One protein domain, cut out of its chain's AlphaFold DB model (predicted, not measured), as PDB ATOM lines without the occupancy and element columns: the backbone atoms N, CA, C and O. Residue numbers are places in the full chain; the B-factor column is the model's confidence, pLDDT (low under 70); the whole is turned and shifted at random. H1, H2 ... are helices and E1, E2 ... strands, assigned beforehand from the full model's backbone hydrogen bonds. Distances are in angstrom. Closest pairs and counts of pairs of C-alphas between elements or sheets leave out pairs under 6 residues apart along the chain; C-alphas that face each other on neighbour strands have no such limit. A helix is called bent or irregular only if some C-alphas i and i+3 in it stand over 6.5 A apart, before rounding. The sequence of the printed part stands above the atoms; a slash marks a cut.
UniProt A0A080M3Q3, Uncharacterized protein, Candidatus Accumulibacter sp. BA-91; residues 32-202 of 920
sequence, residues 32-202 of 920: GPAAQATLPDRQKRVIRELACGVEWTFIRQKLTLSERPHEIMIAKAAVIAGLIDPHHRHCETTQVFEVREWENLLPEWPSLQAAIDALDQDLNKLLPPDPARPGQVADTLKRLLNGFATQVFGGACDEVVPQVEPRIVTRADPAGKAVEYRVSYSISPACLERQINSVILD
ATOM      1  N   GLY A  32     150.051 262.451 270.813       95.50
ATOM      2  CA  GLY A  32     150.244 262.265 269.371       95.50
ATOM      3  C   GLY A  32     149.280 263.054 268.472       95.50
ATOM      4  O   GLY A  32     149.749 263.681 267.520       95.50
ATOM      5  N   PRO A  33     147.955 263.062 268.727       97.25
ATOM      6  CA  PRO A  33     147.013 263.896 267.980       97.25
ATOM      7  C   PRO A  33     147.359 265.390 268.012       97.25
ATOM      8  O   PRO A  33     147.374 266.029 266.958       97.25
ATOM      9  N   ALA A  34     147.685 265.947 269.185       96.06
ATOM     10  CA  ALA A  34     148.108 267.339 269.306       96.06
ATOM     11  C   ALA A  34     149.410 267.588 268.540       96.06
ATOM     12  O   ALA A  34     149.545 268.625 267.888       96.06
ATOM     13  N   ALA A  35     150.350 266.636 268.570       96.19
ATOM     14  CA  ALA A  35     151.599 266.735 267.828       96.19
ATOM     15  C   ALA A  35     151.347 266.805 266.326       96.19
ATOM     16  O   ALA A  35     151.804 267.747 265.683       96.19
ATOM     17  N   GLN A  36     150.550 265.890 265.783       96.88
ATOM     18  CA  GLN A  36     150.207 265.892 264.365       96.88
ATOM     19  C   GLN A  36     149.469 267.178 263.954       96.88
ATOM     20  O   GLN A  36     149.806 267.776 262.938       96.88
ATOM     21  N   ALA A  37     148.510 267.644 264.763       96.62
ATOM     22  CA  ALA A  37     147.724 268.845 264.466       96.62
ATOM     23  C   ALA A  37     148.564 270.133 264.424       96.62
ATOM     24  O   ALA A  37     148.275 271.039 263.648       96.62
ATOM     25  N   THR A  38     149.608 270.218 265.251       95.69
ATOM     26  CA  THR A  38     150.475 271.405 265.369       95.69
ATOM     27  C   THR A  38     151.752 271.316 264.528       95.69
ATOM     28  O   THR A  38     152.507 272.285 264.452       95.69
ATOM     29  N   LEU A  39     152.007 270.176 263.873       96.50
ATOM     30  CA  LEU A  39     153.193 269.965 263.045       96.50
ATOM     31  C   LEU A  39     153.326 270.986 261.899       96.50
ATOM     32  O   LEU A  39     154.412 271.554 261.785       96.50
ATOM     33  N   PRO A  40     152.277 271.325 261.120       95.88
ATOM     34  CA  PRO A  40     152.409 272.318 260.050       95.88
ATOM     35  C   PRO A  40     152.925 273.680 260.538       95.88
ATOM     36  O   PRO A  40     153.714 274.334 259.856       95.88
ATOM     37  N   ASP A  41     152.533 274.105 261.741       94.12
ATOM     38  CA  ASP A  41     153.017 275.359 262.325       94.12
ATOM     39  C   ASP A  41     154.484 275.261 262.755       94.12
ATOM     40  O   ASP A  41     155.236 276.223 262.588       94.12
ATOM     41  N   ARG A  42     154.922 274.100 263.257       94.88
ATOM     42  CA  ARG A  42     156.340 273.846 263.556       94.88
ATOM     43  C   ARG A  42     157.194 273.824 262.295       94.88
ATOM     44  O   ARG A  42     158.240 274.464 262.281       94.88
ATOM     45  N   GLN A  43     156.727 273.174 261.227       96.00
ATOM     46  CA  GLN A  43     157.407 273.162 259.926       96.00
ATOM     47  C   GLN A  43     157.616 274.592 259.410       96.00
ATOM     48  O   GLN A  43     158.743 274.988 259.114       96.00
ATOM     49  N   LYS A  44     156.558 275.417 259.414       93.75
ATOM     50  CA  LYS A  44     156.643 276.838 259.030       93.75
ATOM     51  C   LYS A  44     157.629 277.625 259.891       93.75
ATOM     52  O   LYS A  44     158.344 278.472 259.364       93.75
ATOM     53  N   ARG A  45     157.679 277.366 261.205       92.25
ATOM     54  CA  ARG A  45     158.647 278.008 262.112       92.25
ATOM     55  C   ARG A  45     160.077 277.626 261.750       92.25
ATOM     56  O   ARG A  45     160.876 278.534 261.571       92.25
ATOM     57  N   VAL A  46     160.383 276.338 261.583       93.75
ATOM     58  CA  VAL A  46     161.731 275.887 261.184       93.75
ATOM     59  C   VAL A  46     162.145 276.514 259.856       93.75
ATOM     60  O   VAL A  46     163.207 277.129 259.787       93.75
ATOM     61  N   ILE A  47     161.282 276.447 258.834       94.75
ATOM     62  CA  ILE A  47     161.562 277.047 257.522       94.75
ATOM     63  C   ILE A  47     161.821 278.553 257.667       94.75
ATOM     64  O   ILE A  47     162.811 279.050 257.142       94.75
ATOM     65  N   ARG A  48     160.981 279.291 258.403       90.88
ATOM     66  CA  ARG A  48     161.136 280.746 258.581       90.88
ATOM     67  C   ARG A  48     162.409 281.106 259.350       90.88
ATOM     68  O   ARG A  48     163.136 282.017 258.948       90.88
ATOM     69  N   GLU A  49     162.681 280.419 260.458       89.50
ATOM     70  CA  GLU A  49     163.869 280.682 261.274       89.50
ATOM     71  C   GLU A  49     165.153 280.356 260.505       89.50
ATOM     72  O   GLU A  49     166.117 281.107 260.619       89.50
ATOM     73  N   LEU A  50     165.182 279.314 259.671       91.19
ATOM     74  CA  LEU A  50     166.373 279.003 258.880       91.19
ATOM     75  C   LEU A  50     166.489 279.874 257.616       91.19
ATOM     76  O   LEU A  50     167.580 280.295 257.251       91.19
ATOM     77  N   ALA A  51     165.380 280.222 256.963       91.69
ATOM     78  CA  ALA A  51     165.420 281.072 255.773       91.69
ATOM     79  C   ALA A  51     165.884 282.503 256.087       91.69
ATOM     80  O   ALA A  51     166.487 283.148 255.229       91.69
ATOM     81  N   CYS A  52     165.581 283.010 257.290       86.00
ATOM     82  CA  CYS A  52     165.735 284.434 257.621       86.00
ATOM     83  C   CYS A  52     166.400 284.672 258.978       86.00
ATOM     84  O   CYS A  52     167.209 285.590 259.129       86.00
ATOM     85  N   GLY A  53     166.114 283.827 259.972       83.88
ATOM     86  CA  GLY A  53     166.661 283.893 261.338       83.88
ATOM     87  C   GLY A  53     168.170 283.684 261.446       83.88
ATOM     88  O   GLY A  53     168.731 284.004 262.499       83.88
ATOM     89  N   VAL A  54     168.812 283.210 260.374       87.12
ATOM     90  CA  VAL A  54     170.261 282.958 260.268       87.12
ATOM     91  C   VAL A  54     170.892 283.658 259.057       87.12
ATOM     92  O   VAL A  54     171.894 283.207 258.509       87.12
ATOM     93  N   GLU A  55     170.318 284.788 258.631       87.38
ATOM     94  CA  GLU A  55     170.787 285.545 257.458       87.38
ATOM     95  C   GLU A  55     172.289 285.862 257.493       87.38
ATOM     96  O   GLU A  55     172.985 285.801 256.484       87.38
ATOM     97  N   TRP A  56     172.825 286.136 258.678       82.56
ATOM     98  CA  TRP A  56     174.250 286.370 258.831       82.56
ATOM     99  C   TRP A  56     175.100 285.113 258.568       82.56
ATOM    100  O   TRP A  56     176.098 285.183 257.845       82.56
ATOM    101  N   THR A  57     174.687 283.956 259.101       84.06
ATOM    102  CA  THR A  57     175.314 282.653 258.824       84.06
ATOM    103  C   THR A  57     175.325 282.380 257.322       84.06
ATOM    104  O   THR A  57     176.360 282.004 256.772       84.06
ATOM    105  N   PHE A  58     174.213 282.669 256.637       89.62
ATOM    106  CA  PHE A  58     174.105 282.534 255.185       89.62
ATOM    107  C   PHE A  58     175.127 283.389 254.435       89.62
ATOM    108  O   PHE A  58     175.837 282.882 253.566       89.62
ATOM    109  N   ILE A  59     175.241 284.676 254.779       86.25
ATOM    110  CA  ILE A  59     176.193 285.578 254.122       86.25
ATOM    111  C   ILE A  59     177.630 285.098 254.336       86.25
ATOM    112  O   ILE A  59     178.397 285.024 253.375       86.25
ATOM    113  N   ARG A  60     177.989 284.702 255.563       83.81
ATOM    114  CA  ARG A  60     179.315 284.144 255.868       83.81
ATOM    115  C   ARG A  60     179.613 282.926 254.996       83.81
ATOM    116  O   ARG A  60     180.649 282.877 254.337       83.81
ATOM    117  N   GLN A  61     178.685 281.974 254.946       87.19
ATOM    118  CA  GLN A  61     178.822 280.760 254.142       87.19
ATOM    119  C   GLN A  61     178.871 281.058 252.638       87.19
ATOM    120  O   GLN A  61     179.600 280.392 251.913       87.19
ATOM    121  N   LYS A  62     178.155 282.076 252.150       88.88
ATOM    122  CA  LYS A  62     178.244 282.548 250.759       88.88
ATOM    123  C   LYS A  62     179.608 283.172 250.441       88.88
ATOM    124  O   LYS A  62     180.114 283.010 249.329       88.88
ATOM    125  N   LEU A  63     180.201 283.908 251.377       83.88
ATOM    126  CA  LEU A  63     181.505 284.537 251.167       83.88
ATOM    127  C   LEU A  63     182.630 283.501 251.148       83.88
ATOM    128  O   LEU A  63     183.465 283.554 250.244       83.88
ATOM    129  N   THR A  64     182.617 282.525 252.061       82.44
ATOM    130  CA  THR A  64     183.682 281.512 252.144       82.44
ATOM    131  C   THR A  64     183.459 280.314 251.223       82.44
ATOM    132  O   THR A  64     184.426 279.752 250.715       82.44
ATOM    133  N   LEU A  65     182.201 279.905 251.029       81.56
ATOM    134  CA  LEU A  65     181.754 278.655 250.394       81.56
ATOM    135  C   LEU A  65     182.364 277.366 250.968       81.56
ATOM    136  O   LEU A  65     182.089 276.289 250.453       81.56
ATOM    137  N   SER A  66     183.110 277.449 252.072       69.69
ATOM    138  CA  SER A  66     183.747 276.303 252.730       69.69
ATOM    139  C   SER A  66     182.753 275.406 253.471       69.69
ATOM    140  O   SER A  66     182.955 274.204 253.553       69.69
ATOM    141  N   GLU A  67     181.683 275.993 254.017       67.75
ATOM    142  CA  GLU A  67     180.629 275.298 254.777       67.75
ATOM    143  C   GLU A  67     179.306 275.209 253.998       67.75
ATOM    144  O   GLU A  67     178.287 274.930 254.606       67.75
ATOM    145  N   ARG A  68     179.326 275.513 252.686       77.06
ATOM    146  CA  ARG A  68     178.211 275.544 251.711       77.06
ATOM    147  C   ARG A  68     176.780 275.661 252.294       77.06
ATOM    148  O   ARG A  68     176.272 274.701 252.862       77.06
ATOM    149  N   PRO A  69     176.042 276.756 252.025       88.00
ATOM    150  CA  PRO A  69     174.787 277.084 252.717       88.00
ATOM    151  C   PRO A  69     173.544 276.287 252.264       88.00
ATOM    152  O   PRO A  69     172.456 276.857 252.162       88.00
ATOM    153  N   HIS A  70     173.662 274.998 251.938       91.19
ATOM    154  CA  HIS A  70     172.595 274.240 251.274       91.19
ATOM    155  C   HIS A  70     171.299 274.176 252.089       91.19
ATOM    156  O   HIS A  70     170.230 274.416 251.537       91.19
ATOM    157  N   GLU A  71     171.366 273.907 253.391       93.06
ATOM    158  CA  GLU A  71     170.200 273.805 254.276       93.06
ATOM    159  C   GLU A  71     169.457 275.144 254.357       93.06
ATOM    160  O   GLU A  71     168.228 275.199 254.270       93.06
ATOM    161  N   ILE A  72     170.206 276.249 254.428       94.88
ATOM    162  CA  ILE A  72     169.631 277.595 254.390       94.88
ATOM    163  C   ILE A  72     169.008 277.870 253.015       94.88
ATOM    164  O   ILE A  72     167.905 278.406 252.940       94.88
ATOM    165  N   MET A  73     169.661 277.474 251.916       96.94
ATOM    166  CA  MET A  73     169.093 277.600 250.568       96.94
ATOM    167  C   MET A  73     167.804 276.789 250.411       96.94
ATOM    168  O   MET A  73     166.862 277.292 249.809       96.94
ATOM    169  N   ILE A  74     167.728 275.580 250.977       97.50
ATOM    170  CA  ILE A  74     166.513 274.753 251.011       97.50
ATOM    171  C   ILE A  74     165.397 275.490 251.757       97.50
ATOM    172  O   ILE A  74     164.277 275.562 251.253       97.50
ATOM    173  N   ALA A  75     165.687 276.100 252.910       96.62
ATOM    174  CA  ALA A  75     164.702 276.895 253.643       96.62
ATOM    175  C   ALA A  75     164.220 278.117 252.845       96.62
ATOM    176  O   ALA A  75     163.017 278.359 252.748       96.62
ATOM    177  N   LYS A  76     165.139 278.864 252.223       96.06
ATOM    178  CA  LYS A  76     164.795 280.006 251.360       96.06
ATOM    179  C   LYS A  76     163.962 279.553 250.150       96.06
ATOM    180  O   LYS A  76     162.957 280.190 249.838       96.06
ATOM    181  N   ALA A  77     164.313 278.424 249.527       96.50
ATOM    182  CA  ALA A  77     163.568 277.822 248.419       96.50
ATOM    183  C   ALA A  77     162.165 277.370 248.851       96.50
ATOM    184  O   ALA A  77     161.196 277.578 248.128       96.50
ATOM    185  N   ALA A  78     162.026 276.813 250.054       96.00
ATOM    186  CA  ALA A  78     160.743 276.422 250.627       96.00
ATOM    187  C   ALA A  78     159.792 277.614 250.833       96.00
ATOM    188  O   ALA A  78     158.596 277.486 250.561       96.00
ATOM    189  N   VAL A  79     160.310 278.777 251.256       94.06
ATOM    190  CA  VAL A  79     159.521 280.022 251.355       94.06
ATOM    191  C   VAL A  79     158.945 280.394 249.987       94.06
ATOM    192  O   VAL A  79     157.730 280.537 249.856       94.06
ATOM    193  N   ILE A  80     159.791 280.507 248.957       94.12
ATOM    194  CA  ILE A  80     159.355 280.915 247.606       94.12
ATOM    195  C   ILE A  80     158.536 279.832 246.886       94.12
ATOM    196  O   ILE A  80     157.752 280.141 245.995       94.12
ATOM    197  N   ALA A  81     158.646 278.570 247.313       93.44
ATOM    198  CA  ALA A  81     157.803 277.458 246.871       93.44
ATOM    199  C   ALA A  81     156.419 277.421 247.550       93.44
ATOM    200  O   ALA A  81     155.664 276.462 247.356       93.44
ATOM    201  N   GLY A  82     156.086 278.425 248.370       92.12
ATOM    202  CA  GLY A  82     154.779 278.562 249.013       92.12
ATOM    203  C   GLY A  82     154.534 277.583 250.164       92.12
ATOM    204  O   GLY A  82     153.381 277.301 250.483       92.12
ATOM    205  N   LEU A  83     155.587 277.037 250.787       92.75
ATOM    206  CA  LEU A  83     155.442 276.195 251.988       92.75
ATOM    207  C   LEU A  83     155.149 277.017 253.256       92.75
ATOM    208  O   LEU A  83     154.719 276.471 254.272       92.75
ATOM    209  N   ILE A  84     155.330 278.337 253.192       88.25
ATOM    210  CA  ILE A  84     154.864 279.297 254.196       88.25
ATOM    211  C   ILE A  84     153.721 280.124 253.596       88.25
ATOM    212  O   ILE A  84     153.677 280.364 252.393       88.25
ATOM    213  N   ASP A  85     152.778 280.527 254.451       76.75
ATOM    214  CA  ASP A  85     151.588 281.286 254.067       76.75
ATOM    215  C   ASP A  85     151.952 282.561 253.266       76.75
ATOM    216  O   ASP A  85     152.686 283.407 253.790       76.75
ATOM    217  N   PRO A  86     151.405 282.750 252.047       57.53
ATOM    218  CA  PRO A  86     151.665 283.912 251.196       57.53
ATOM    219  C   PRO A  86     151.230 285.258 251.801       57.53
ATOM    220  O   PRO A  86     151.646 286.312 251.310       57.53
ATOM    221  N   HIS A  87     150.412 285.272 252.859       59.75
ATOM    222  CA  HIS A  87     150.104 286.494 253.611       59.75
ATOM    223  C   HIS A  87     151.316 287.040 254.379       59.75
ATOM    224  O   HIS A  87     151.374 288.242 254.639       59.75
ATOM    225  N   HIS A  88     152.325 286.207 254.647       60.19
ATOM    226  CA  HIS A  88     153.637 286.631 255.133       60.19
ATOM    227  C   HIS A  88     154.543 286.936 253.934       60.19
ATOM    228  O   HIS A  88     155.535 286.253 253.691       60.19
ATOM    229  N   ARG A  89     154.174 287.958 253.146       55.69
ATOM    230  CA  ARG A  89     154.903 288.352 251.921       55.69
ATOM    231  C   ARG A  89     156.372 288.680 252.166       55.69
ATOM    232  O   ARG A  89     157.144 288.667 251.219       55.69
ATOM    233  N   HIS A  90     156.736 288.974 253.407       66.06
ATOM    234  CA  HIS A  90     158.107 289.149 253.835       66.06
ATOM    235  C   HIS A  90     158.447 288.104 254.883       66.06
ATOM    236  O   HIS A  90     157.669 287.838 255.805       66.06
ATOM    237  N   CYS A  91     159.632 287.527 254.747       76.00
ATOM    238  CA  CYS A  91     160.166 286.679 255.785       76.00
ATOM    239  C   CYS A  91     160.838 287.562 256.838       76.00
ATOM    240  O   CYS A  91     161.940 288.074 256.631       76.00
ATOM    241  N   GLU A  92     160.122 287.781 257.938       79.25
ATOM    242  CA  GLU A  92     160.531 288.677 259.015       79.25
ATOM    243  C   GLU A  92     161.109 287.911 260.205       79.25
ATOM    244  O   GLU A  92     160.567 286.896 260.652       79.25
ATOM    245  N   THR A  93     162.215 288.413 260.741       79.06
ATOM    246  CA  THR A  93     162.840 287.884 261.952       79.06
ATOM    247  C   THR A  93     163.610 288.979 262.673       79.06
ATOM    248  O   THR A  93     163.926 290.023 262.108       79.06
ATOM    249  N   THR A  94     163.989 288.713 263.914       76.44
ATOM    250  CA  THR A  94     164.822 289.611 264.697       76.44
ATOM    251  C   THR A  94     165.993 288.842 265.290       76.44
ATOM    252  O   THR A  94     165.836 287.778 265.891       76.44
ATOM    253  N   GLN A  95     167.182 289.404 265.130       74.38
ATOM    254  CA  GLN A  95     168.454 288.876 265.594       74.38
ATOM    255  C   GLN A  95     169.083 289.871 266.570       74.38
ATOM    256  O   GLN A  95     168.998 291.078 266.369       74.38
ATOM    257  N   VAL A  96     169.697 289.387 267.646       73.44
ATOM    258  CA  VAL A  96     170.347 290.244 268.651       73.44
ATOM    259  C   VAL A  96     171.843 290.009 268.594       73.44
ATOM    260  O   VAL A  96     172.275 288.873 268.764       73.44
ATOM    261  N   PHE A  97     172.604 291.064 268.335       67.56
ATOM    262  CA  PHE A  97     174.052 291.018 268.202       67.56
ATOM    263  C   PHE A  97     174.729 291.831 269.301       67.56
ATOM    264  O   PHE A  97     174.288 292.939 269.630       67.56
ATOM    265  N   GLU A  98     175.849 291.324 269.803       65.94
ATOM    266  CA  GLU A  98     176.805 292.123 270.568       65.94
ATOM    267  C   GLU A  98     177.866 292.733 269.640       65.94
ATOM    268  O   GLU A  98     178.277 292.111 268.666       65.94
ATOM    269  N   VAL A  99     178.366 293.938 269.947       63.50
ATOM    270  CA  VAL A  99     179.383 294.633 269.118       63.50
ATOM    271  C   VAL A  99     180.624 293.763 268.867       63.50
ATOM    272  O   VAL A  99     181.104 293.689 267.743       63.50
ATOM    273  N   ARG A 100     181.085 293.021 269.880       62.91
ATOM    274  CA  ARG A 100     182.244 292.115 269.764       62.91
ATOM    275  C   ARG A 100     182.011 290.921 268.845       62.91
ATOM    276  O   ARG A 100     182.969 290.373 268.310       62.91
ATOM    277  N   GLU A 101     180.760 290.496 268.667       63.78
ATOM    278  CA  GLU A 101     180.457 289.445 267.695       63.78
ATOM    279  C   GLU A 101     180.794 289.940 266.289       63.78
ATOM    280  O   GLU A 101     181.362 289.176 265.517       63.78
ATOM    281  N   TRP A 102     180.564 291.226 265.993       63.00
ATOM    282  CA  TRP A 102     180.918 291.836 264.711       63.00
ATOM    283  C   TRP A 102     182.430 291.896 264.467       63.00
ATOM    284  O   TRP A 102     182.861 291.617 263.357       63.00
ATOM    285  N   GLU A 103     183.258 292.191 265.469       58.97
ATOM    286  CA  GLU A 103     184.722 292.313 265.299       58.97
ATOM    287  C   GLU A 103     185.379 291.023 264.774       58.97
ATOM    288  O   GLU A 103     186.278 291.065 263.936       58.97
ATOM    289  N   ASN A 104     184.883 289.858 265.198       56.91
ATOM    290  CA  ASN A 104     185.377 288.554 264.737       56.91
ATOM    291  C   ASN A 104     184.976 288.219 263.290       56.91
ATOM    292  O   ASN A 104     185.475 287.257 262.708       56.91
ATOM    293  N   LEU A 105     184.052 288.988 262.719       53.69
ATOM    294  CA  LEU A 105     183.377 288.689 261.460       53.69
ATOM    295  C   LEU A 105     183.869 289.536 260.279       53.69
ATOM    296  O   LEU A 105     183.511 289.275 259.133       53.69
ATOM    297  N   LEU A 106     184.679 290.555 260.551       56.34
ATOM    298  CA  LEU A 106     185.004 291.646 259.637       56.34
ATOM    299  C   LEU A 106     186.429 291.708 259.045       56.34
ATOM    300  O   LEU A 106     186.691 292.689 258.337       56.34
ATOM    301  N   PRO A 107     187.357 290.735 259.223       54.06
ATOM    302  CA  PRO A 107     188.703 290.874 258.663       54.06
ATOM    303  C   PRO A 107     188.734 291.019 257.131       54.06
ATOM    304  O   PRO A 107     189.730 291.490 256.585       54.06
ATOM    305  N   GLU A 108     187.650 290.675 256.428       55.38
ATOM    306  CA  GLU A 108     187.553 290.828 254.974       55.38
ATOM    307  C   GLU A 108     187.034 292.204 254.516       55.38
ATOM    308  O   GLU A 108     187.131 292.514 253.327       55.38
ATOM    309  N   TRP A 109     186.516 293.055 255.415       64.12
ATOM    310  CA  TRP A 109     185.810 294.299 255.059       64.12
ATOM    311  C   TRP A 109     186.269 295.519 255.879       64.12
ATOM    312  O   TRP A 109     185.585 295.960 256.809       64.12
ATOM    313  N   PRO A 110     187.398 296.149 255.493       65.50
ATOM    314  CA  PRO A 110     188.004 297.250 256.244       65.50
ATOM    315  C   PRO A 110     187.092 298.462 256.464       65.50
ATOM    316  O   PRO A 110     187.262 299.169 257.447       65.50
ATOM    317  N   SER A 111     186.129 298.726 255.573       58.47
ATOM    318  CA  SER A 111     185.191 299.853 255.699       58.47
ATOM    319  C   SER A 111     184.114 299.620 256.760       58.47
ATOM    320  O   SER A 111     183.775 300.549 257.490       58.47
ATOM    321  N   LEU A 112     183.594 298.393 256.867       61.75
ATOM    322  CA  LEU A 112     182.624 298.019 257.896       61.75
ATOM    323  C   LEU A 112     183.320 297.854 259.251       61.75
ATOM    324  O   LEU A 112     182.805 298.358 260.245       61.75
ATOM    325  N   GLN A 113     184.528 297.272 259.264       66.19
ATOM    326  CA  GLN A 113     185.399 297.273 260.442       66.19
ATOM    327  C   GLN A 113     185.685 298.699 260.911       66.19
ATOM    328  O   GLN A 113     185.419 299.014 262.059       66.19
ATOM    329  N   ALA A 114     186.130 299.600 260.028       66.19
ATOM    330  CA  ALA A 114     186.411 300.987 260.398       66.19
ATOM    331  C   ALA A 114     185.164 301.735 260.899       66.19
ATOM    332  O   ALA A 114     185.271 302.564 261.799       66.19
ATOM    333  N   ALA A 115     183.983 301.452 260.338       60.34
ATOM    334  CA  ALA A 115     182.726 302.025 260.813       60.34
ATOM    335  C   ALA A 115     182.346 301.513 262.211       60.34
ATOM    336  O   ALA A 115     181.864 302.299 263.022       60.34
ATOM    337  N   ILE A 116     182.582 300.229 262.496       62.41
ATOM    338  CA  ILE A 116     182.316 299.597 263.796       62.41
ATOM    339  C   ILE A 116     183.357 300.009 264.838       62.41
ATOM    340  O   ILE A 116     182.976 300.366 265.946       62.41
ATOM    341  N   ASP A 117     184.635 300.087 264.471       66.56
ATOM    342  CA  ASP A 117     185.717 300.594 265.321       66.56
ATOM    343  C   ASP A 117     185.488 302.059 265.698       66.56
ATOM    344  O   ASP A 117     185.682 302.450 266.849       66.56
ATOM    345  N   ALA A 118     185.051 302.890 264.744       63.97
ATOM    346  CA  ALA A 118     184.670 304.273 265.024       63.97
ATOM    347  C   ALA A 118     183.468 304.341 265.985       63.97
ATOM    348  O   ALA A 118     183.448 305.176 266.887       63.97
ATOM    349  N   LEU A 119     182.505 303.428 265.831       59.78
ATOM    350  CA  LEU A 119     181.347 303.265 266.712       59.78
ATOM    351  C   LEU A 119     181.756 302.889 268.144       59.78
ATOM    352  O   LEU A 119     181.283 303.502 269.100       59.78
ATOM    353  N   ASP A 120     182.616 301.877 268.287       63.47
ATOM    354  CA  ASP A 120     183.057 301.329 269.571       63.47
ATOM    355  C   ASP A 120     183.935 302.337 270.323       63.47
ATOM    356  O   ASP A 120     183.735 302.589 271.516       63.47
ATOM    357  N   GLN A 121     184.827 303.026 269.603       62.56
ATOM    358  CA  GLN A 121     185.620 304.123 270.158       62.56
ATOM    359  C   GLN A 121     184.766 305.294 270.651       62.56
ATOM    360  O   GLN A 121     185.181 305.971 271.594       62.56
ATOM    361  N   ASP A 122     183.608 305.549 270.044       56.19
ATOM    362  CA  ASP A 122     182.683 306.595 270.482       56.19
ATOM    363  C   ASP A 122     181.785 306.130 271.643       56.19
ATOM    364  O   ASP A 122     181.563 306.896 272.582       56.19
ATOM    365  N   LEU A 123     181.329 304.872 271.650       53.81
ATOM    366  CA  LEU A 123     180.530 304.272 272.732       53.81
ATOM    367  C   LEU A 123     181.314 304.154 274.046       53.81
ATOM    368  O   LEU A 123     180.815 304.558 275.100       53.81
ATOM    369  N   ASN A 124     182.558 303.670 273.990       54.16
ATOM    370  CA  ASN A 124     183.398 303.459 275.174       54.16
ATOM    371  C   ASN A 124     183.890 304.769 275.822       54.16
ATOM    372  O   ASN A 124     184.307 304.771 276.980       54.16
ATOM    373  N   LYS A 125     183.803 305.909 275.121       54.62
ATOM    374  CA  LYS A 125     184.163 307.236 275.657       54.62
ATOM    375  C   LYS A 125     183.007 307.964 276.360       54.62
ATOM    376  O   LYS A 125     183.239 309.029 276.929       54.62
ATOM    377  N   LEU A 126     181.780 307.434 276.334       47.75
ATOM    378  CA  LEU A 126     180.556 308.179 276.679       47.75
ATOM    379  C   LEU A 126     179.747 307.563 277.829       47.75
ATOM    380  O   LEU A 126     178.531 307.398 277.747       47.75
ATOM    381  N   LEU A 127     180.405 307.293 278.956       49.62
ATOM    382  CA  LEU A 127     179.701 307.241 280.239       49.62
ATOM    383  C   LEU A 127     179.683 308.666 280.831       49.62
ATOM    384  O   LEU A 127     180.739 309.132 281.262       49.62
ATOM    385  N   PRO A 128     178.533 309.384 280.855       49.88
ATOM    386  CA  PRO A 128     177.154 308.896 280.732       49.88
ATOM    387  C   PRO A 128     176.542 309.024 279.313       49.88
ATOM    388  O   PRO A 128     176.938 309.906 278.549       49.88
ATOM    389  N   PRO A 129     175.541 308.181 278.975       52.44
ATOM    390  CA  PRO A 129     175.011 308.053 277.620       52.44
ATOM    391  C   PRO A 129     174.181 309.272 277.205       52.44
ATOM    392  O   PRO A 129     173.193 309.612 277.853       52.44
ATOM    393  N   ASP A 130     174.550 309.885 276.081       59.12
ATOM    394  CA  ASP A 130     173.658 310.746 275.303       59.12
ATOM    395  C   ASP A 130     172.544 309.866 274.692       59.12
ATOM    396  O   ASP A 130     172.843 309.020 273.843       59.12
ATOM    397  N   PRO A 131     171.272 310.014 275.106       57.00
ATOM    398  CA  PRO A 131     170.185 309.135 274.677       57.00
ATOM    399  C   PRO A 131     169.834 309.257 273.184       57.00
ATOM    400  O   PRO A 131     169.146 308.381 272.665       57.00
ATOM    401  N   ALA A 132     170.301 310.293 272.473       60.97
ATOM    402  CA  ALA A 132     170.028 310.475 271.044       60.97
ATOM    403  C   ALA A 132     170.997 309.699 270.125       60.97
ATOM    404  O   ALA A 132     170.658 309.386 268.982       60.97
ATOM    405  N   ARG A 133     172.202 309.366 270.604       68.12
ATOM    406  CA  ARG A 133     173.260 308.744 269.781       68.12
ATOM    407  C   ARG A 133     173.037 307.271 269.430       68.12
ATOM    408  O   ARG A 133     173.339 306.919 268.290       68.12
ATOM    409  N   PRO A 134     172.466 306.415 270.302       66.94
ATOM    410  CA  PRO A 134     172.154 305.034 269.934       66.94
ATOM    411  C   PRO A 134     171.251 304.929 268.694       66.94
ATOM    412  O   PRO A 134     171.415 304.007 267.899       66.94
ATOM    413  N   GLY A 135     170.350 305.899 268.483       73.25
ATOM    414  CA  GLY A 135     169.509 305.973 267.283       73.25
ATOM    415  C   GLY A 135     170.297 306.272 266.001       73.25
ATOM    416  O   GLY A 135     170.127 305.581 265.003       73.25
ATOM    417  N   GLN A 136     171.229 307.231 266.033       78.56
ATOM    418  CA  GLN A 136     172.082 307.546 264.871       78.56
ATOM    419  C   GLN A 136     172.991 306.376 264.481       78.56
ATOM    420  O   GLN A 136     173.239 306.124 263.296       78.56
ATOM    421  N   VAL A 137     173.482 305.657 265.490       72.94
ATOM    422  CA  VAL A 137     174.252 304.430 265.307       72.94
ATOM    423  C   VAL A 137     173.390 303.354 264.652       72.94
ATOM    424  O   VAL A 137     173.799 302.783 263.643       72.94
ATOM    425  N   ALA A 138     172.182 303.124 265.167       79.88
ATOM    426  CA  ALA A 138     171.244 302.169 264.598       79.88
ATOM    427  C   ALA A 138     170.895 302.486 263.131       79.88
ATOM    428  O   ALA A 138     170.932 301.587 262.291       79.88
ATOM    429  N   ASP A 139     170.661 303.756 262.788       84.94
ATOM    430  CA  ASP A 139     170.414 304.192 261.404       84.94
ATOM    431  C   ASP A 139     171.626 303.970 260.490       84.94
ATOM    432  O   ASP A 139     171.488 303.604 259.319       84.94
ATOM    433  N   THR A 140     172.831 304.200 261.013       81.88
ATOM    434  CA  THR A 140     174.076 303.977 260.269       81.88
ATOM    435  C   THR A 140     174.301 302.491 260.022       81.88
ATOM    436  O   THR A 140     174.553 302.108 258.880       81.88
ATOM    437  N   LEU A 141     174.122 301.651 261.045       79.06
ATOM    438  CA  LEU A 141     174.173 300.195 260.920       79.06
ATOM    439  C   LEU A 141     173.131 299.691 259.921       79.06
ATOM    440  O   LEU A 141     173.484 298.950 259.009       79.06
ATOM    441  N   LYS A 142     171.879 300.155 260.013       87.88
ATOM    442  CA  LYS A 142     170.818 299.829 259.049       87.88
ATOM    443  C   LYS A 142     171.261 300.119 257.610       87.88
ATOM    444  O   LYS A 142     171.159 299.245 256.751       87.88
ATOM    445  N   ARG A 143     171.777 301.324 257.337       88.62
ATOM    446  CA  ARG A 143     172.261 301.701 255.994       88.62
ATOM    447  C   ARG A 143     173.423 300.830 255.524       88.62
ATOM    448  O   ARG A 143     173.421 300.416 254.370       88.62
ATOM    449  N   LEU A 144     174.399 300.559 256.390       83.38
ATOM    450  CA  LEU A 144     175.566 299.741 256.046       83.38
ATOM    451  C   LEU A 144     175.173 298.294 255.740       83.38
ATOM    452  O   LEU A 144     175.642 297.742 254.750       83.38
ATOM    453  N   LEU A 145     174.279 297.703 256.536       84.44
ATOM    454  CA  LEU A 145     173.809 296.332 256.333       84.44
ATOM    455  C   LEU A 145     172.990 296.189 255.046       84.44
ATOM    456  O   LEU A 145     173.210 295.245 254.290       84.44
ATOM    457  N   ASN A 146     172.105 297.143 254.748       89.62
ATOM    458  CA  ASN A 146     171.364 297.161 253.482       89.62
ATOM    459  C   ASN A 146     172.279 297.401 252.276       89.62
ATOM    460  O   ASN A 146     172.170 296.709 251.264       89.62
ATOM    461  N   GLY A 147     173.234 298.330 252.391       86.56
ATOM    462  CA  GLY A 147     174.244 298.559 251.357       86.56
ATOM    463  C   GLY A 147     175.098 297.317 251.100       86.56
ATOM    464  O   GLY A 147     175.375 296.985 249.950       86.56
ATOM    465  N   PHE A 148     175.450 296.583 252.157       85.06
ATOM    466  CA  PHE A 148     176.165 295.316 252.057       85.06
ATOM    467  C   PHE A 148     175.341 294.234 251.360       85.06
ATOM    468  O   PHE A 148     175.821 293.640 250.397       85.06
ATOM    469  N   ALA A 149     174.095 294.016 251.786       87.44
ATOM    470  CA  ALA A 149     173.199 293.061 251.136       87.44
ATOM    471  C   ALA A 149     173.011 293.394 249.646       87.44
ATOM    472  O   ALA A 149     173.108 292.506 248.799       87.44
ATOM    473  N   THR A 150     172.871 294.680 249.312       91.88
ATOM    474  CA  THR A 150     172.815 295.161 247.923       91.88
ATOM    475  C   THR A 150     174.108 294.882 247.162       91.88
ATOM    476  O   THR A 150     174.069 294.513 245.993       91.88
ATOM    477  N   GLN A 151     175.271 295.048 247.791       87.75
ATOM    478  CA  GLN A 151     176.556 294.792 247.145       87.75
ATOM    479  C   GLN A 151     176.785 293.298 246.888       87.75
ATOM    480  O   GLN A 151     177.310 292.936 245.836       87.75
ATOM    481  N   VAL A 152     176.414 292.436 247.837       86.44
ATOM    482  CA  VAL A 152     176.623 290.982 247.737       86.44
ATOM    483  C   VAL A 152     175.592 290.338 246.816       86.44
ATOM    484  O   VAL A 152     175.946 289.501 245.986       86.44
ATOM    485  N   PHE A 153     174.325 290.728 246.945       92.19
ATOM    486  CA  PHE A 153     173.211 290.066 246.272       92.19
ATOM    487  C   PHE A 153     172.570 290.909 245.174       92.19
ATOM    488  O   PHE A 153     171.928 290.347 244.303       92.19
ATOM    489  N   GLY A 154     172.777 292.220 245.114       92.69
ATOM    490  CA  GLY A 154     172.176 293.103 244.109       92.69
ATOM    491  C   GLY A 154     170.913 293.820 244.596       92.69
ATOM    492  O   GLY A 154     170.471 293.656 245.729       92.69
ATOM    493  N   GLY A 155     170.320 294.628 243.710       93.06
ATOM    494  CA  GLY A 155     169.241 295.569 244.051       93.06
ATOM    495  C   GLY A 155     167.926 294.952 244.534       93.06
ATOM    496  O   GLY A 155     167.128 295.661 245.122       93.06
ATOM    497  N   ALA A 156     167.697 293.646 244.343       92.94
ATOM    498  CA  ALA A 156     166.534 292.966 244.926       92.94
ATOM    499  C   ALA A 156     166.599 292.881 246.467       92.94
ATOM    500  O   ALA A 156     165.586 292.606 247.106       92.94
ATOM    501  N   CYS A 157     167.788 293.103 247.039       94.06
ATOM    502  CA  CYS A 157     168.104 293.060 248.463       94.06
ATOM    503  C   CYS A 157     168.510 294.449 248.998       94.06
ATOM    504  O   CYS A 157     169.444 294.562 249.794       94.06
ATOM    505  N   ASP A 158     167.853 295.514 248.534       93.00
ATOM    506  CA  ASP A 158     168.120 296.901 248.940       93.00
ATOM    507  C   ASP A 158     167.532 297.279 250.309       93.00
ATOM    508  O   ASP A 158     168.053 298.172 250.981       93.00
ATOM    509  N   GLU A 159     166.512 296.555 250.770       90.94
ATOM    510  CA  GLU A 159     165.880 296.751 252.078       90.94
ATOM    511  C   GLU A 159     165.693 295.426 252.845       90.94
ATOM    512  O   GLU A 159     164.581 294.987 253.114       90.94
ATOM    513  N   VAL A 160     166.799 294.767 253.216       89.56
ATOM    514  CA  VAL A 160     166.777 293.506 253.995       89.56
ATOM    515  C   VAL A 160     166.693 293.761 255.502       89.56
ATOM    516  O   VAL A 160     166.162 292.944 256.248       89.56
ATOM    517  N   VAL A 161     167.208 294.896 255.971       90.38
ATOM    518  CA  VAL A 161     167.202 295.334 257.371       90.38
ATOM    519  C   VAL A 161     166.255 296.525 257.505       90.38
ATOM    520  O   VAL A 161     166.675 297.673 257.319       90.38
ATOM    521  N   PRO A 162     164.967 296.306 257.820       90.62
ATOM    522  CA  PRO A 162     164.019 297.394 258.055       90.62
ATOM    523  C   PRO A 162     164.309 298.160 259.349       90.62
ATOM    524  O   PRO A 162     163.974 299.345 259.440       90.62
ATOM    525  N   GLN A 163     164.929 297.528 260.352       91.50
ATOM    526  CA  GLN A 163     165.063 298.127 261.677       91.50
ATOM    527  C   GLN A 163     166.303 297.634 262.430       91.50
ATOM    528  O   GLN A 163     166.638 296.452 262.399       91.50
ATOM    529  N   VAL A 164     166.940 298.550 263.159       85.75
ATOM    530  CA  VAL A 164     167.961 298.260 264.170       85.75
ATOM    531  C   VAL A 164     167.551 298.988 265.452       85.75
ATOM    532  O   VAL A 164     167.271 300.183 265.418       85.75
ATOM    533  N   GLU A 165     167.479 298.281 266.577       86.50
ATOM    534  CA  GLU A 165     167.125 298.834 267.886       86.50
ATOM    535  C   GLU A 165     168.286 298.633 268.874       86.50
ATOM    536  O   GLU A 165     168.670 297.493 269.147       86.50
ATOM    537  N   PRO A 166     168.856 299.702 269.449       81.81
ATOM    538  CA  PRO A 166     169.855 299.576 270.500       81.81
ATOM    539  C   PRO A 166     169.192 299.202 271.835       81.81
ATOM    540  O   PRO A 166     168.162 299.759 272.218       81.81
ATOM    541  N   ARG A 167     169.816 298.300 272.594       79.44
ATOM    542  CA  ARG A 167     169.374 297.863 273.919       79.44
ATOM    543  C   ARG A 167     170.537 297.912 274.902       79.44
ATOM    544  O   ARG A 167     171.550 297.257 274.714       79.44
ATOM    545  N   ILE A 168     170.379 298.658 275.991       73.31
ATOM    546  CA  ILE A 168     171.363 298.650 277.077       73.31
ATOM    547  C   ILE A 168     171.062 297.454 277.983       73.31
ATOM    548  O   ILE A 168     169.995 297.393 278.597       73.31
ATOM    549  N   VAL A 169     172.003 296.523 278.080       72.62
ATOM    550  CA  VAL A 169     171.945 295.357 278.968       72.62
ATOM    551  C   VAL A 169     172.920 295.529 280.119       72.62
ATOM    552  O   VAL A 169     174.083 295.885 279.946       72.62
ATOM    553  N   THR A 170     172.443 295.261 281.328       72.62
ATOM    554  CA  THR A 170     173.298 295.221 282.514       72.62
ATOM    555  C   THR A 170     173.919 293.832 282.608       72.62
ATOM    556  O   THR A 170     173.189 292.852 282.759       72.62
ATOM    557  N   ARG A 171     175.249 293.736 282.515       63.97
ATOM    558  CA  ARG A 171     175.967 292.473 282.714       63.97
ATOM    559  C   ARG A 171     176.141 292.175 284.200       63.97
ATOM    560  O   ARG A 171     176.176 293.081 285.028       63.97
ATOM    561  N   ALA A 172     176.237 290.886 284.518       61.19
ATOM    562  CA  ALA A 172     176.575 290.412 285.859       61.19
ATOM    563  C   ALA A 172     178.080 290.543 286.170       61.19
ATOM    564  O   ALA A 172     178.479 290.371 287.320       61.19
ATOM    565  N   ASP A 173     178.911 290.824 285.159       63.81
ATOM    566  CA  ASP A 173     180.342 291.053 285.336       63.81
ATOM    567  C   ASP A 173     180.633 292.466 285.907       63.81
ATOM    568  O   ASP A 173     179.778 293.358 285.868       63.81
ATOM    569  N   PRO A 174     181.840 292.709 286.453       50.84
ATOM    570  CA  PRO A 174     182.215 294.018 286.987       50.84
ATOM    571  C   PRO A 174     182.404 295.099 285.908       50.84
ATOM    572  O   PRO A 174     182.628 296.257 286.260       50.84
ATOM    573  N   ALA A 175     182.351 294.750 284.614       56.16
ATOM    574  CA  ALA A 175     182.633 295.661 283.505       56.16
ATOM    575  C   ALA A 175     181.452 296.586 283.162       56.16
ATOM    576  O   ALA A 175     181.610 297.514 282.372       56.16
ATOM    577  N   GLY A 176     180.296 296.424 283.813       60.84
ATOM    578  CA  GLY A 176     179.191 297.365 283.682       60.84
ATOM    579  C   GLY A 176     178.415 297.205 282.373       60.84
ATOM    580  O   GLY A 176     178.584 296.260 281.610       60.84
ATOM    581  N   LYS A 177     177.446 298.100 282.175       63.41
ATOM    582  CA  LYS A 177     176.432 298.030 281.113       63.41
ATOM    583  C   LYS A 177     177.057 297.836 279.720       63.41
ATOM    584  O   LYS A 177     177.958 298.580 279.356       63.41
ATOM    585  N   ALA A 178     176.516 296.909 278.933       68.56
ATOM    586  CA  ALA A 178     176.832 296.718 277.518       68.56
ATOM    587  C   ALA A 178     175.681 297.225 276.634       68.56
ATOM    588  O   ALA A 178     174.538 297.333 277.089       68.56
ATOM    589  N   VAL A 179     175.973 297.540 275.370       67.12
ATOM    590  CA  VAL A 179     174.952 297.838 274.356       67.12
ATOM    591  C   VAL A 179     174.834 296.641 273.414       67.12
ATOM    592  O   VAL A 179     175.794 296.276 272.743       67.12
ATOM    593  N   GLU A 180     173.653 296.035 273.380       76.75
ATOM    594  CA  GLU A 180     173.215 295.059 272.381       76.75
ATOM    595  C   GLU A 180     172.493 295.784 271.241       76.75
ATOM    596  O   GLU A 180     171.783 296.764 271.473       76.75
ATOM    597  N   TYR A 181     172.604 295.276 270.017       76.69
ATOM    598  CA  TYR A 181     171.811 295.749 268.884       76.69
ATOM    599  C   TYR A 181     170.876 294.650 268.412       76.69
ATOM    600  O   TYR A 181     171.293 293.559 268.027       76.69
ATOM    601  N   ARG A 182     169.584 294.949 268.419       82.00
ATOM    602  CA  ARG A 182     168.537 294.099 267.878       82.00
ATOM    603  C   ARG A 182     168.297 294.493 266.423       82.00
ATOM    604  O   ARG A 182     167.757 295.554 266.148       82.00
ATOM    605  N   VAL A 183     168.718 293.649 265.495       81.38
ATOM    606  CA  VAL A 183     168.573 293.837 264.050       81.38
ATOM    607  C   VAL A 183     167.386 293.011 263.572       81.38
ATOM    608  O   VAL A 183     167.385 291.785 263.692       81.38
ATOM    609  N   SER A 184     166.369 293.672 263.035       85.62
ATOM    610  CA  SER A 184     165.255 292.997 262.374       85.62
ATOM    611  C   SER A 184     165.563 292.853 260.893       85.62
ATOM    612  O   SER A 184     165.965 293.825 260.256       85.62
ATOM    613  N   TYR A 185     165.361 291.652 260.361       85.88
ATOM    614  CA  TYR A 185     165.458 291.337 258.942       85.88
ATOM    615  C   TYR A 185     164.055 291.159 258.369       85.88
ATOM    616  O   TYR A 185     163.200 290.558 259.016       85.88
ATOM    617  N   SER A 186     163.832 291.662 257.161       90.06
ATOM    618  CA  SER A 186     162.628 291.458 256.359       90.06
ATOM    619  C   SER A 186     163.076 291.176 254.934       90.06
ATOM    620  O   SER A 186     163.512 292.071 254.216       90.06
ATOM    621  N   ILE A 187     163.061 289.901 254.548       90.69
ATOM    622  CA  ILE A 187     163.604 289.460 253.260       90.69
ATOM    623  C   ILE A 187     162.446 289.237 252.291       90.69
ATOM    624  O   ILE A 187     161.539 288.444 252.563       90.69
ATOM    625  N   SER A 188     162.457 289.956 251.167       92.06
ATOM    626  CA  SER A 188     161.458 289.794 250.110       92.06
ATOM    627  C   SER A 188     161.660 288.469 249.351       92.06
ATOM    628  O   SER A 188     162.789 287.977 249.279       92.06
ATOM    629  N   PRO A 189     160.616 287.899 248.716       91.06
ATOM    630  CA  PRO A 189     160.749 286.709 247.878       91.06
ATOM    631  C   PRO A 189     161.775 286.891 246.753       91.06
ATOM    632  O   PRO A 189     162.575 285.995 246.507       91.06
ATOM    633  N   ALA A 190     161.817 288.084 246.147       92.75
ATOM    634  CA  ALA A 190     162.803 288.428 245.125       92.75
ATOM    635  C   ALA A 190     164.240 288.442 245.680       92.75
ATOM    636  O   ALA A 190     165.160 287.972 245.013       92.75
ATOM    637  N   CYS A 191     164.449 288.939 246.905       94.88
ATOM    638  CA  CYS A 191     165.758 288.870 247.553       94.88
ATOM    639  C   CYS A 191     166.145 287.423 247.902       94.88
ATOM    640  O   CYS A 191     167.281 287.031 247.655       94.88
ATOM    641  N   LEU A 192     165.213 286.607 248.416       94.62
ATOM    642  CA  LEU A 192     165.457 285.187 248.710       94.62
ATOM    643  C   LEU A 192     165.883 284.413 247.454       94.62
ATOM    644  O   LEU A 192     166.876 283.689 247.478       94.62
ATOM    645  N   GLU A 193     165.160 284.601 246.349       95.44
ATOM    646  CA  GLU A 193     165.484 284.018 245.045       95.44
ATOM    647  C   GLU A 193     166.873 284.464 244.568       95.44
ATOM    648  O   GLU A 193     167.728 283.636 244.249       95.44
ATOM    649  N   ARG A 194     167.153 285.771 244.619       95.75
ATOM    650  CA  ARG A 194     168.451 286.334 244.230       95.75
ATOM    651  C   ARG A 194     169.604 285.806 245.090       95.75
ATOM    652  O   ARG A 194     170.688 285.541 244.573       95.75
ATOM    653  N   GLN A 195     169.387 285.622 246.388       96.00
ATOM    654  CA  GLN A 195     170.365 285.036 247.303       96.00
ATOM    655  C   GLN A 195     170.728 283.607 246.906       96.00
ATOM    656  O   GLN A 195     171.918 283.295 246.797       96.00
ATOM    657  N   ILE A 196     169.726 282.769 246.625       96.94
ATOM    658  CA  ILE A 196     169.921 281.397 246.134       96.94
ATOM    659  C   ILE A 196     170.697 281.418 244.813       96.94
ATOM    660  O   ILE A 196     171.747 280.777 244.710       96.94
ATOM    661  N   ASN A 197     170.236 282.207 243.838       97.06
ATOM    662  CA  ASN A 197     170.871 282.326 242.524       97.06
ATOM    663  C   ASN A 197     172.334 282.755 242.639       97.06
ATOM    664  O   ASN A 197     173.201 282.175 241.991       97.06
ATOM    665  N   SER A 198     172.635 283.716 243.518       95.88
ATOM    666  CA  SER A 198     174.000 284.201 243.716       95.88
ATOM    667  C   SER A 198     174.948 283.104 244.204       95.88
ATOM    668  O   SER A 198     176.116 283.094 243.811       95.88
ATOM    669  N   VAL A 199     174.487 282.182 245.061       95.56
ATOM    670  CA  VAL A 199     175.286 281.034 245.516       95.56
ATOM    671  C   VAL A 199     175.493 280.078 244.349       95.56
ATOM    672  O   VAL A 199     176.638 279.766 244.030       95.56
ATOM    673  N   ILE A 200     174.407 279.674 243.680       95.69
ATOM    674  CA  ILE A 200     174.456 278.695 242.587       95.69
ATOM    675  C   ILE A 200     175.363 279.189 241.463       95.69
ATOM    676  O   ILE A 200     176.213 278.437 240.997       95.69
ATOM    677  N   LEU A 201     175.230 280.447 241.046       95.19
ATOM    678  CA  LEU A 201     175.987 281.041 239.942       95.19
ATOM    679  C   LEU A 201     177.430 281.417 240.310       95.19
ATOM    680  O   LEU A 201     178.215 281.748 239.420       95.19
ATOM    681  N   ASP A 202     177.826 281.322 241.583       92.12
ATOM    682  CA  ASP A 202     179.217 281.540 241.982       92.12
ATOM    683  C   ASP A 202     180.136 280.538 241.274       92.12
ATOM    684  O   ASP A 202     179.882 279.332 241.251       92.12
TER     685      ASP A 202
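AT A GLANCE: This is residues 32 to 202 of the 920 residues of an uncharacterized protein of Candidatus Accumulibacter sp. BA-91 (UniProt A0A080M3Q3). A long, twisted sheet of three strands runs through the body, with the long helix H6 lying slantwise over E3 and E2 and with H5 running beside H6 farther out. Where E1 begins and E3 ends, the end of H1 packs on H3 and H3 packs on H7, while residues 32 to 39 of H1 stick out as an arm. The printed part has 171 residues, with seven named helices and three named strands in the order H1 H2 H3 E1 H4 H5 H6 E2 E3 H7. The sheet order is E1 E3 E2, antiparallel, and the class is mixed, helices and strands. The whole is compact, with a radius of gyration of the C-alphas of 18.0 A and spans of 53 by 42 by 29 A.

HOW THE PARTS SIT: Start at H1, residues 32 to 51, which is irregular, with C-alphas 37 and 40 7.3 A apart, and has a kink of 47 degrees near residue 39. With residues 47 to 51 alone it touches H3, residues 70 to 80, about perpendicular at 76 degrees, closest at the C-alphas of Ala 51 and Lys 76, 4.6 A. Between them H2, residues 55 to 64, is close to but not clearly touching H3; the closest C-alphas, of Phe 58 and Ile 72, are 6.7 A apart. Next, E1, residues 91 to 98, is antiparallel to the inner strand E3, residues 178 to 187; look for N 93 and O 185, 2.9 A. H4, residues 99 to 103, touches H5, residues 110 to 123, closest at the C-alphas of Glu 103 and Gln 113, 7.0 A. H5 is close to but not clearly touching H6, residues 133 to 153, at a shallow tilt of 12 degrees, opposite ways; the closest C-alphas, of Leu 119 and Val 137, are 7.3 A apart. H6 is on the sheet at a height of 9.6 A. E2, residues 163 to 169, forms an antiparallel hairpin with E3, with N 167 and O 180 within hydrogen-bond range at 2.7 A. H7, residues 189 to 200, touches H3, closest at the C-alphas of Lys 76 and Leu 192, 5.9 A, at a shallow tilt of 31 degrees, opposite ways. Every O i to N i+4 pair is within hydrogen-bond range in H2 to H7; in H1, 14 of 16 are.

IN THESE COORDINATES: Find C-alpha 32 at (150.244, 262.265, 269.371); H1 runs 27.7 A from there. H6 runs 30.0 A from C-alpha 133 at (173.260, 308.744, 269.781), and E3 covers 28.6 A. H7 ends at C-alpha 200, (174.456, 278.695, 242.587).

THE WHOLE: The C-alphas of Pro 33 and Lys 125 are the two farthest apart, 57.6 A. The printed part has no cut, and no link is long. Confidence is low, with pLDDT under 70, at residues 66 to 67, 86 to 90, 97 to 134 and 171 to 179.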